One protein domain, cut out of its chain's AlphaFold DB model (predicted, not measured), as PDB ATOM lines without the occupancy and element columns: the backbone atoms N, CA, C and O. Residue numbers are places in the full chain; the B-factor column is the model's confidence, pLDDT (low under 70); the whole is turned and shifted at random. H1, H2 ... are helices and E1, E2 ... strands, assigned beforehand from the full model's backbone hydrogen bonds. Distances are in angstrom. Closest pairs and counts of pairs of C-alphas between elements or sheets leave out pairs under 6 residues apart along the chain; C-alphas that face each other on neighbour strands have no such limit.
ATOM      1  N   ASN A   6     223.131 290.624 134.301       86.19
ATOM      2  CA  ASN A   6     223.794 290.750 133.009       86.19
ATOM      3  C   ASN A   6     223.466 292.128 132.440       86.19
ATOM      4  O   ASN A   6     222.299 292.503 132.381       86.19
ATOM      5  N   LEU A   7     224.483 292.870 132.022       88.12
ATOM      6  CA  LEU A   7     224.279 294.178 131.418       88.12
ATOM      7  C   LEU A   7     223.809 294.023 129.971       88.12
ATOM      8  O   LEU A   7     224.350 293.209 129.218       88.12
ATOM      9  N   ASP A   8     222.838 294.842 129.576       90.56
ATOM     10  CA  ASP A   8     222.343 294.875 128.204       90.56
ATOM     11  C   ASP A   8     223.416 295.401 127.244       90.56
ATOM     12  O   ASP A   8     224.012 296.467 127.438       90.56
ATOM     13  N   LEU A   9     223.644 294.662 126.157       89.94
ATOM     14  CA  LEU A   9     224.535 295.094 125.089       89.94
ATOM     15  C   LEU A   9     223.884 296.228 124.290       89.94
ATOM     16  O   LEU A   9     222.945 296.002 123.530       89.94
ATOM     17  N   VAL A  10     224.433 297.439 124.403       91.06
ATOM     18  CA  VAL A  10     223.992 298.591 123.598       91.06
ATOM     19  C   VAL A  10     224.643 298.585 122.213       91.06
ATOM     20  O   VAL A  10     223.970 298.776 121.202       91.06
ATOM     21  N   SER A  11     225.961 298.379 122.146       91.62
ATOM     22  CA  SER A  11     226.712 298.350 120.889       91.62
ATOM     23  C   SER A  11     228.028 297.583 121.025       91.62
ATOM     24  O   SER A  11     228.601 297.480 122.109       91.62
ATOM     25  N   TRP A  12     228.511 297.040 119.906       90.69
ATOM     26  CA  TRP A  12     229.786 296.334 119.815       90.69
ATOM     27  C   TRP A  12     230.412 296.553 118.442       90.69
ATOM     28  O   TRP A  12     229.739 296.446 117.418       90.69
ATOM     29  N   THR A  13     231.705 296.862 118.427       89.12
ATOM     30  CA  THR A  13     232.471 297.159 117.208       89.12
ATOM     31  C   THR A  13     233.616 296.177 116.968       89.12
ATOM     32  O   THR A  13     234.359 296.330 116.000       89.12
ATOM     33  N   GLY A  14     233.786 295.176 117.836       82.44
ATOM     34  CA  GLY A  14     234.819 294.163 117.658       82.44
ATOM     35  C   GLY A  14     234.460 293.147 116.576       82.44
ATOM     36  O   GLY A  14     233.305 292.975 116.193       82.44
ATOM     37  N   SER A  15     235.478 292.449 116.079       80.12
ATOM     38  CA  SER A  15     235.360 291.509 114.956       80.12
ATOM     39  C   SER A  15     234.719 290.161 115.309       80.12
ATOM     40  O   SER A  15     234.421 289.382 114.407       80.12
ATOM     41  N   SER A  16     234.532 289.862 116.598       82.12
ATOM     42  CA  SER A  16     233.961 288.602 117.095       82.12
ATOM     43  C   SER A  16     232.655 288.836 117.858       82.12
ATOM     44  O   SER A  16     232.147 289.952 117.880       82.12
ATOM     45  N   THR A  17     232.080 287.798 118.468       87.38
ATOM     46  CA  THR A  17     230.934 287.952 119.372       87.38
ATOM     47  C   THR A  17     231.295 288.886 120.529       87.38
ATOM     48  O   THR A  17     232.375 288.764 121.105       87.38
ATOM     49  N   ALA A  18     230.401 289.814 120.871       88.69
ATOM     50  CA  ALA A  18     230.607 290.700 122.010       88.69
ATOM     51  C   ALA A  18     230.776 289.889 123.312       88.69
ATOM     52  O   ALA A  18     230.051 288.908 123.505       88.69
ATOM     53  N   PRO A  19     231.693 290.282 124.214       88.62
ATOM     54  CA  PRO A  19     231.759 289.681 125.537       88.62
ATOM     55  C   PRO A  19     230.488 290.003 126.332       88.62
ATOM     56  O   PRO A  19     229.899 291.076 126.191       88.62
ATOM     57  N   THR A  20     230.087 289.083 127.204       90.94
ATOM     58  CA  THR A  20     229.004 289.318 128.163       90.94
ATOM     59  C   THR A  20     229.568 290.055 129.372       90.94
ATOM     60  O   THR A  20     230.554 289.618 129.966       90.94
ATOM     61  N   LEU A  21     228.943 291.171 129.744       89.44
ATOM     62  CA  LEU A  21     229.288 291.913 130.952       89.44
ATOM     63  C   LEU A  21     228.280 291.605 132.049       89.44
ATOM     64  O   LEU A  21     227.071 291.637 131.821       89.44
ATOM     65  N   LYS A  22     228.778 291.344 133.252       90.25
ATOM     66  CA  LYS A  22     227.948 291.089 134.425       90.25
ATOM     67  C   LYS A  22     228.378 291.993 135.563       90.25
ATOM     68  O   LYS A  22     229.559 292.060 135.895       90.25
ATOM     69  N   MET A  23     227.421 292.664 136.186       88.75
ATOM     70  CA  MET A  23     227.676 293.371 137.434       88.75
ATOM     71  C   MET A  23     227.662 292.354 138.572       88.75
ATOM     72  O   MET A  23     226.625 291.770 138.880       88.75
ATOM     73  N   GLU A  24     228.823 292.096 139.174       88.56
ATOM     74  CA  GLU A  24     228.969 291.052 140.197       88.56
ATOM     75  C   GLU A  24     228.486 291.518 141.570       88.56
ATOM     76  O   GLU A  24     228.032 290.728 142.396       88.56
ATOM     77  N   SER A  25     228.576 292.818 141.835       86.12
ATOM     78  CA  SER A  25     227.948 293.434 142.997       86.12
ATOM     79  C   SER A  25     227.768 294.929 142.778       86.12
ATOM     80  O   SER A  25     228.357 295.511 141.870       86.12
ATOM     81  N   PHE A  26     226.957 295.545 143.632       85.94
ATOM     82  CA  PHE A  26     226.751 296.985 143.648       85.94
ATOM     83  C   PHE A  26     226.661 297.447 145.101       85.94
ATOM     84  O   PHE A  26     225.675 297.170 145.797       85.94
ATOM     85  N   ASN A  27     227.733 298.075 145.581       87.75
ATOM     86  CA  ASN A  27     227.904 298.428 146.988       87.75
ATOM     87  C   ASN A  27     228.172 299.920 147.137       87.75
ATOM     88  O   ASN A  27     229.048 300.458 146.465       87.75
ATOM     89  N   THR A  28     227.450 300.582 148.038       88.94
ATOM     90  CA  THR A  28     227.721 301.980 148.387       88.94
ATOM     91  C   THR A  28     229.132 302.104 148.966       88.94
ATOM     92  O   THR A  28     229.563 301.263 149.757       88.94
ATOM     93  N   THR A  29     229.853 303.149 148.577       90.12
ATOM     94  CA  THR A  29     231.204 303.466 149.056       90.12
ATOM     95  C   THR A  29     231.306 304.945 149.439       90.12
ATOM     96  O   THR A  29     230.357 305.717 149.287       90.12
ATOM     97  N   SER A  30     232.459 305.355 149.966       89.56
ATOM     98  CA  SER A  30     232.743 306.756 150.279       89.56
ATOM     99  C   SER A  30     232.653 307.632 149.029       89.56
ATOM    100  O   SER A  30     233.195 307.282 147.981       89.56
ATOM    101  N   LYS A  31     232.049 308.821 149.156       87.25
ATOM    102  CA  LYS A  31     232.002 309.820 148.073       87.25
ATOM    103  C   LYS A  31     233.383 310.182 147.529       87.25
ATOM    104  O   LYS A  31     233.507 310.441 146.340       87.25
ATOM    105  N   SER A  32     234.419 310.119 148.365       86.00
ATOM    106  CA  SER A  32     235.809 310.369 147.955       86.00
ATOM    107  C   SER A  32     236.327 309.416 146.866       86.00
ATOM    108  O   SER A  32     237.254 309.774 146.145       86.00
ATOM    109  N   THR A  33     235.730 308.229 146.702       87.50
ATOM    110  CA  THR A  33     236.060 307.292 145.613       87.50
ATOM    111  C   THR A  33     235.561 307.796 144.252       87.50
ATOM    112  O   THR A  33     236.147 307.482 143.219       87.50
ATOM    113  N   CYS A  34     234.508 308.614 144.240       88.12
ATOM    114  CA  CYS A  34     233.961 309.255 143.053       88.12
ATOM    115  C   CYS A  34     234.557 310.665 142.922       88.12
ATOM    116  O   CYS A  34     233.997 311.653 143.402       88.12
ATOM    117  N   VAL A  35     235.737 310.751 142.303       86.38
ATOM    118  CA  VAL A  35     236.480 312.012 142.156       86.38
ATOM    119  C   VAL A  35     235.621 313.069 141.455       86.38
ATOM    120  O   VAL A  35     235.147 312.862 140.345       86.38
ATOM    121  N   GLY A  36     235.446 314.225 142.102       87.31
ATOM    122  CA  GLY A  36     234.663 315.343 141.565       87.31
ATOM    123  C   GLY A  36     233.162 315.293 141.868       87.31
ATOM    124  O   GLY A  36     232.466 316.257 141.550       87.31
ATOM    125  N   LEU A  37     232.661 314.242 142.532       86.75
ATOM    126  CA  LEU A  37     231.231 314.094 142.826       86.75
ATOM    127  C   LEU A  37     230.677 315.215 143.716       86.75
ATOM    128  O   LEU A  37     229.585 315.701 143.462       86.75
ATOM    129  N   GLU A  38     231.431 315.689 144.712       86.69
ATOM    130  CA  GLU A  38     230.983 316.800 145.572       86.69
ATOM    131  C   GLU A  38     230.819 318.115 144.796       86.69
ATOM    132  O   GLU A  38     229.844 318.838 144.988       86.69
ATOM    133  N   ALA A  39     231.753 318.417 143.890       85.75
ATOM    134  CA  ALA A  39     231.675 319.600 143.034       85.75
ATOM    135  C   ALA A  39     230.555 319.480 141.990       85.75
ATOM    136  O   ALA A  39     229.984 320.488 141.574       85.75
ATOM    137  N   TYR A  40     230.241 318.256 141.562       83.81
ATOM    138  CA  TYR A  40     229.088 317.966 140.718       83.81
ATOM    139  C   TYR A  40     227.771 318.163 141.485       83.81
ATOM    140  O   TYR A  40     226.910 318.914 141.034       83.81
ATOM    141  N   ASP A  41     227.645 317.579 142.682       84.75
ATOM    142  CA  ASP A  41     226.476 317.739 143.557       84.75
ATOM    143  C   ASP A  41     226.224 319.216 143.892       84.75
ATOM    144  O   ASP A  41     225.084 319.669 143.853       84.75
ATOM    145  N   ALA A  42     227.277 320.005 144.131       85.88
ATOM    146  CA  ALA A  42     227.169 321.439 144.413       85.88
ATOM    147  C   ALA A  42     226.567 322.274 143.263       85.88
ATOM    148  O   ALA A  42     226.119 323.396 143.499       85.88
ATOM    149  N   GLN A  43     226.540 321.759 142.028       82.56
ATOM    150  CA  GLN A  43     225.889 322.432 140.894       82.56
ATOM    151  C   GLN A  43     224.364 322.267 140.921       82.56
ATOM    152  O   GLN A  43     223.652 323.019 140.255       82.56
ATOM    153  N   SER A  44     223.852 321.303 141.691       74.75
ATOM    154  CA  SER A  44     222.441 320.939 141.746       74.75
ATOM    155  C   SER A  44     221.852 321.196 143.129       74.75
ATOM    156  O   SER A  44     222.271 320.626 144.127       74.75
ATOM    157  N   ASN A  45     220.759 321.954 143.186       71.62
ATOM    158  CA  ASN A  45     219.970 322.085 144.417       71.62
ATOM    159  C   ASN A  45     218.982 320.917 144.624       71.62
ATOM    160  O   ASN A  45     218.165 320.959 145.544       71.62
ATOM    161  N   LYS A  46     218.991 319.910 143.737       68.81
ATOM    162  CA  LYS A  46     217.967 318.852 143.660       68.81
ATOM    163  C   LYS A  46     218.515 317.432 143.779       68.81
ATOM    164  O   LYS A  46     217.721 316.506 143.927       68.81
ATOM    165  N   SER A  47     219.828 317.235 143.699       67.56
ATOM    166  CA  SER A  47     220.429 315.902 143.717       67.56
ATOM    167  C   SER A  47     221.578 315.820 144.700       67.56
ATOM    168  O   SER A  47     222.431 316.695 144.735       67.56
ATOM    169  N   ASN A  48     221.597 314.727 145.451       77.75
ATOM    170  CA  ASN A  48     222.705 314.334 146.299       77.75
ATOM    171  C   ASN A  48     223.066 312.909 145.889       77.75
ATOM    172  O   ASN A  48     222.326 311.977 146.207       77.75
ATOM    173  N   TRP A  49     224.120 312.759 145.094       84.69
ATOM    174  CA  TRP A  49     224.484 311.475 144.511       84.69
ATOM    175  C   TRP A  49     225.282 310.627 145.500       84.69
ATOM    176  O   TRP A  49     226.146 311.128 146.220       84.69
ATOM    177  N   ASP A  50     225.019 309.322 145.499       87.56
ATOM    178  CA  ASP A  50     225.820 308.340 146.224       87.56
ATOM    179  C   ASP A  50     226.890 307.739 145.309       87.56
ATOM    180  O   ASP A  50     226.678 307.548 144.109       87.56
ATOM    181  N   CYS A  51     228.038 307.402 145.892       89.00
ATOM    182  CA  CYS A  51     229.100 306.699 145.186       89.00
ATOM    183  C   CYS A  51     228.950 305.187 145.379       89.00
ATOM    184  O   CYS A  51     228.718 304.718 146.496       89.00
ATOM    185  N   TYR A  52     229.131 304.420 144.304       87.56
ATOM    186  CA  TYR A  52     229.043 302.962 144.325       87.56
ATOM    187  C   TYR A  52     230.298 302.319 143.741       87.56
ATOM    188  O   TYR A  52     230.865 302.801 142.764       87.56
ATOM    189  N   ASN A  53     230.702 301.198 144.332       86.38
ATOM    190  CA  ASN A  53     231.650 300.263 143.750       86.38
ATOM    191  C   ASN A  53     230.871 299.136 143.057       86.38
ATOM    192  O   ASN A  53     230.051 298.462 143.695       86.38
ATOM    193  N   ALA A  54     231.139 298.950 141.765       85.62
ATOM    194  CA  ALA A  54     230.461 297.998 140.896       85.62
ATOM    195  C   ALA A  54     231.485 297.115 140.156       85.62
ATOM    196  O   ALA A  54     231.896 297.452 139.045       85.62
ATOM    197  N   PRO A  55     231.938 295.996 140.752       85.88
ATOM    198  CA  PRO A  55     232.814 295.053 140.070       85.88
ATOM    199  C   PRO A  55     232.121 294.456 138.841       85.88
ATOM    200  O   PRO A  55     231.022 293.908 138.948       85.88
ATOM    201  N   LEU A  56     232.778 294.556 137.686       84.94
ATOM    202  CA  LEU A  56     232.290 294.027 136.416       84.94
ATOM    203  C   LEU A  56     233.058 292.758 136.042       84.94
ATOM    204  O   LEU A  56     234.279 292.784 135.893       84.94
ATOM    205  N   GLY A  57     232.334 291.656 135.863       86.69
ATOM    206  CA  GLY A  57     232.841 290.437 135.246       86.69
ATOM    207  C   GLY A  57     232.723 290.526 133.726       86.69
ATOM    208  O   GLY A  57     231.662 290.877 133.205       86.69
ATOM    209  N   VAL A  58     233.806 290.202 133.018       85.69
ATOM    210  CA  VAL A  58     233.848 290.131 131.549       85.69
ATOM    211  C   VAL A  58     233.954 288.665 131.141       85.69
ATOM    212  O   VAL A  58     234.945 288.007 131.449       85.69
ATOM    213  N   TYR A  59     232.939 288.160 130.448       85.75
ATOM    214  CA  TYR A  59     232.833 286.763 130.036       85.75
ATOM    215  C   TYR A  59     232.934 286.657 128.517       85.75
ATOM    216  O   TYR A  59     232.216 287.342 127.786       85.75
ATOM    217  N   TYR A  60     233.828 285.801 128.035       84.19
ATOM    218  CA  TYR A  60     234.064 285.587 126.613       84.19
ATOM    219  C   TYR A  60     234.249 284.095 126.340       84.19
ATOM    220  O   TYR A  60     235.132 283.471 126.923       84.19
ATOM    221  N   ASP A  61     233.442 283.540 125.436       78.12
ATOM    222  CA  ASP A  61     233.413 282.098 125.138       78.12
ATOM    223  C   ASP A  61     234.481 281.656 124.113       78.12
ATOM    224  O   ASP A  61     234.391 280.581 123.517       78.12
ATOM    225  N   GLY A  62     235.500 282.488 123.878       75.06
ATOM    226  CA  GLY A  62     236.633 282.182 123.005       75.06
ATOM    227  C   GLY A  62     237.920 281.847 123.768       75.06
ATOM    228  O   GLY A  62     237.967 281.923 124.998       75.06
ATOM    229  N   PRO A  63     238.998 281.479 123.052       71.50
ATOM    230  CA  PRO A  63     240.295 281.248 123.668       71.50
ATOM    231  C   PRO A  63     240.788 282.525 124.354       71.50
ATOM    232  O   PRO A  63     241.017 283.561 123.733       71.50
ATOM    233  N   VAL A  64     240.965 282.425 125.664       67.19
ATOM    234  CA  VAL A  64     241.562 283.462 126.490       67.19
ATOM    235  C   VAL A  64     243.074 283.265 126.475       67.19
ATOM    236  O   VAL A  64     243.616 282.467 127.233       67.19
ATOM    237  N   HIS A  65     243.758 283.961 125.564       67.38
ATOM    238  CA  HIS A  65     245.201 283.847 125.289       67.38
ATOM    239  C   HIS A  65     246.127 284.304 126.446       67.38
ATOM    240  O   HIS A  65     247.303 284.574 126.234       67.38
ATOM    241  N   GLY A  66     245.635 284.359 127.687       73.75
ATOM    242  CA  GLY A  66     246.385 284.876 128.831       73.75
ATOM    243  C   GLY A  66     246.610 286.389 128.747       73.75
ATOM    244  O   GLY A  66     245.826 287.106 128.131       73.75
ATOM    245  N   CYS A  67     247.644 286.884 129.427       79.38
ATOM    246  CA  CYS A  67     247.996 288.305 129.452       79.38
ATOM    247  C   CYS A  67     248.694 288.786 128.159       79.38
ATOM    248  O   CYS A  67     249.446 288.008 127.568       79.38
ATOM    249  N   PRO A  68     248.531 290.076 127.782       80.88
ATOM    250  CA  PRO A  68     247.807 291.108 128.515       80.88
ATOM    251  C   PRO A  68     246.356 291.271 128.056       80.88
ATOM    252  O   PRO A  68     246.063 291.370 126.867       80.88
ATOM    253  N   TRP A  69     245.442 291.390 129.018       79.75
ATOM    254  CA  TRP A  69     244.090 291.873 128.743       79.75
ATOM    255  C   TRP A  69     244.101 293.393 128.780       79.75
ATOM    256  O   TRP A  69     244.769 293.980 129.626       79.75
ATOM    257  N   LEU A  70     243.341 294.054 127.913       80.19
ATOM    258  CA  LEU A  70     243.212 295.514 127.896       80.19
ATOM    259  C   LEU A  70     241.765 295.884 128.187       80.19
ATOM    260  O   LEU A  70     240.948 295.994 127.276       80.19
ATOM    261  N   ILE A  71     241.444 296.040 129.468       80.75
ATOM    262  CA  ILE A  71     240.112 296.391 129.941       80.75
ATOM    263  C   ILE A  71     240.203 297.780 130.554       80.75
ATOM    264  O   ILE A  71     240.842 297.990 131.582       80.75
ATOM    265  N   SER A  72     239.526 298.728 129.923       82.31
ATOM    266  CA  SER A  72     239.310 300.062 130.469       82.31
ATOM    267  C   SER A  72     237.822 300.328 130.543       82.31
ATOM    268  O   SER A  72     237.105 300.042 129.581       82.31
ATOM    269  N   THR A  73     237.363 300.906 131.645       82.44
ATOM    270  CA  THR A  73     235.963 301.309 131.790       82.44
ATOM    271  C   THR A  73     235.848 302.819 131.843       82.44
ATOM    272  O   THR A  73     236.655 303.514 132.463       82.44
ATOM    273  N   TYR A  74     234.815 303.310 131.172       84.50
ATOM    274  CA  TYR A  74     234.366 304.687 131.211       84.50
ATOM    275  C   TYR A  74     232.884 304.658 131.570       84.50
ATOM    276  O   TYR A  74     232.121 303.902 130.968       84.50
ATOM    277  N   THR A  75     232.499 305.439 132.572       83.75
ATOM    278  CA  THR A  75     231.147 305.406 133.127       83.75
ATOM    279  C   THR A  75     230.591 306.814 133.160       83.75
ATOM    280  O   THR A  75     231.145 307.677 133.838       83.75
ATOM    281  N   ASP A  76     229.478 307.005 132.459       86.38
ATOM    282  CA  ASP A  76     228.655 308.203 132.545       86.38
ATOM    283  C   ASP A  76     227.373 307.862 133.290       86.38
ATOM    284  O   ASP A  76     226.618 306.974 132.889       86.38
ATOM    285  N   SER A  77     227.117 308.596 134.366       84.94
ATOM    286  CA  SER A  77     225.902 308.459 135.148       84.94
ATOM    287  C   SER A  77     225.011 309.671 134.906       84.94
ATOM    288  O   SER A  77     225.415 310.815 135.114       84.94
ATOM    289  N   ASN A  78     223.781 309.421 134.461       78.81
ATOM    290  CA  ASN A  78     222.816 310.463 134.124       78.81
ATOM    291  C   ASN A  78     221.507 310.254 134.895       78.81
ATOM    292  O   ASN A  78     220.993 309.139 134.971       78.81
ATOM    293  N   VAL A  79     220.954 311.340 135.430       70.25
ATOM    294  CA  VAL A  79     219.597 311.389 135.970       70.25
ATOM    295  C   VAL A  79     218.822 312.409 135.144       70.25
ATOM    296  O   VAL A  79     219.077 313.608 135.205       70.25
ATOM    297  N   SER A  80     217.835 311.919 134.394       62.59
ATOM    298  CA  SER A  80     217.002 312.698 133.466       62.59
ATOM    299  C   SER A  80     216.178 313.819 134.117       62.59
ATOM    300  O   SER A  80     215.532 314.589 133.409       62.59
ATOM    301  N   SER A  81     216.180 313.921 135.449       58.09
ATOM    302  CA  SER A  81     215.383 314.869 136.233       58.09
ATOM    303  C   SER A  81     216.154 316.083 136.775       58.09
ATOM    304  O   SER A  81     215.566 316.867 137.526       58.09
ATOM    305  N   ILE A  82     217.431 316.276 136.416       60.09
ATOM    306  CA  ILE A  82     218.262 317.388 136.919       60.09
ATOM    307  C   ILE A  82     218.436 318.476 135.844       60.09
ATOM    308  O   ILE A  82     218.700 318.194 134.680       60.09
ATOM    309  N   ASP A  83     218.252 319.733 136.259       59.50
ATOM    310  CA  ASP A  83     218.137 320.947 135.438       59.50
ATOM    311  C   ASP A  83     219.375 321.231 134.560       59.50
ATOM    312  O   ASP A  83     220.244 322.012 134.935       59.50
ATOM    313  N   GLY A  84     219.465 320.631 133.370       65.19
ATOM    314  CA  GLY A  84     220.470 320.995 132.359       65.19
ATOM    315  C   GLY A  84     221.931 320.731 132.751       65.19
ATOM    316  O   GLY A  84     222.835 321.148 132.027       65.19
ATOM    317  N   ILE A  85     222.168 320.040 133.869       70.94
ATOM    318  CA  ILE A  85     223.488 319.566 134.287       70.94
ATOM    319  C   ILE A  85     223.785 318.302 133.474       70.94
ATOM    320  O   ILE A  85     222.953 317.398 133.395       70.94
ATOM    321  N   GLY A  86     224.941 318.277 132.805       75.06
ATOM    322  CA  GLY A  86     225.396 317.122 132.021       75.06
ATOM    323  C   GLY A  86     225.646 315.882 132.893       75.06
ATOM    324  O   GLY A  86     225.561 315.974 134.113       75.06
ATOM    325  N   PRO A  87     225.958 314.716 132.302       84.88
ATOM    326  CA  PRO A  87     226.221 313.506 133.077       84.88
ATOM    327  C   PRO A  87     227.414 313.689 134.026       84.88
ATOM    328  O   PRO A  87     228.371 314.402 133.713       84.88
ATOM    329  N   TYR A  88     227.383 312.994 135.162       84.56
ATOM    330  CA  TYR A  88     228.584 312.792 135.963       84.56
ATOM    331  C   TYR A  88     229.430 311.704 135.302       84.56
ATOM    332  O   TYR A  88     229.008 310.550 135.204       84.56
ATOM    333  N   THR A  89     230.631 312.070 134.869       86.31
ATOM    334  CA  THR A  89     231.613 311.140 134.311       86.31
ATOM    335  C   THR A  89     232.562 310.673 135.408       86.31
ATOM    336  O   THR A  89     233.312 311.470 135.973       86.31
ATOM    337  N   GLY A  90     232.550 309.373 135.704       78.06
ATOM    338  CA  GLY A  90     233.495 308.766 136.639       78.06
ATOM    339  C   GLY A  90     234.934 308.750 136.099       78.06
ATOM    340  O   GLY A  90     235.158 308.918 134.895       78.06
ATOM    341  N   PRO A  91     235.940 308.521 136.963       74.69
ATOM    342  CA  PRO A  91     237.319 308.397 136.511       74.69
ATOM    343  C   PRO A  91     237.463 307.229 135.527       74.69
ATOM    344  O   PRO A  91     236.917 306.146 135.737       74.69
ATOM    345  N   LYS A  92     238.240 307.440 134.459       77.88
ATOM    346  CA  LYS A  92     238.686 306.345 133.592       77.88
ATOM    347  C   LYS A  92     239.626 305.456 134.394       77.88
ATOM    348  O   LYS A  92     240.591 305.955 134.969       77.88
ATOM    349  N   VAL A  93     239.349 304.159 134.413       75.88
ATOM    350  CA  VAL A  93     240.167 303.177 135.135       75.88
ATOM    351  C   VAL A  93     240.658 302.091 134.186       75.88
ATOM    352  O   VAL A  93     239.938 301.664 133.279       75.88
ATOM    353  N   HIS A  94     241.899 301.664 134.405       78.12
ATOM    354  CA  HIS A  94     242.501 300.502 133.763       78.12
ATOM    355  C   HIS A  94     242.314 299.312 134.704       78.12
ATOM    356  O   HIS A  94     242.882 299.287 135.791       78.12
ATOM    357  N   ASN A  95     241.470 298.358 134.313       75.12
ATOM    358  CA  ASN A  95     241.037 297.248 135.170       75.12
ATOM    359  C   ASN A  95     241.888 295.986 134.998       75.12
ATOM    360  O   ASN A  95     241.685 294.996 135.696       75.12
TER     361      ASN A  95
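What this domain is: This is residues 6 to 95 of the 217 residues of the protein "Fimbrial adhesin YfcO" of Escherichia coli KTE36 (UniProt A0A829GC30). Little regular structure: a long, loose rod built on a broken two-strand ribbon, E1 and E2 pairing with E4 and E3, with H1 in the loop at one end and a loose, unnamed hairpin of residues 72 to 94. Residues 10 to 15 and 63 to 68 stick out. The 90 printed residues, of mixed class with 19 in named elements, run E1, E2, H1, E3, E4; both two-strand sheets are antiparallel. The radius of gyration of the C-alphas is 16.0 A, the spans 50 by 24 by 19 A.

Where its parts are: E1 is residues 20 to 23, 10.2 A, from C-alpha 20 at (229.004, 289.318, 128.163). E2 is 27 to 29, H1 37 to 41, E3 51 to 53. E4 is 56 to 59, 9.7 A, ending at (232.833, 286.763, 130.036).

How they stand to each other: E1 and E4 are antiparallel at 155 degrees; N 20 and O 59 are 2.8 A apart. E2 and E3 are antiparallel at 127 degrees; N 29 and O 51 are 2.8 A apart. E3 runs on into E4 at 36 degrees. H1's O i to N i+4 pair is within hydrogen-bond range.

The domain as a whole: The printed part has no cut and no long link. Residues 46 to 47, 64 to 65 and 80 to 84 have pLDDT under 70.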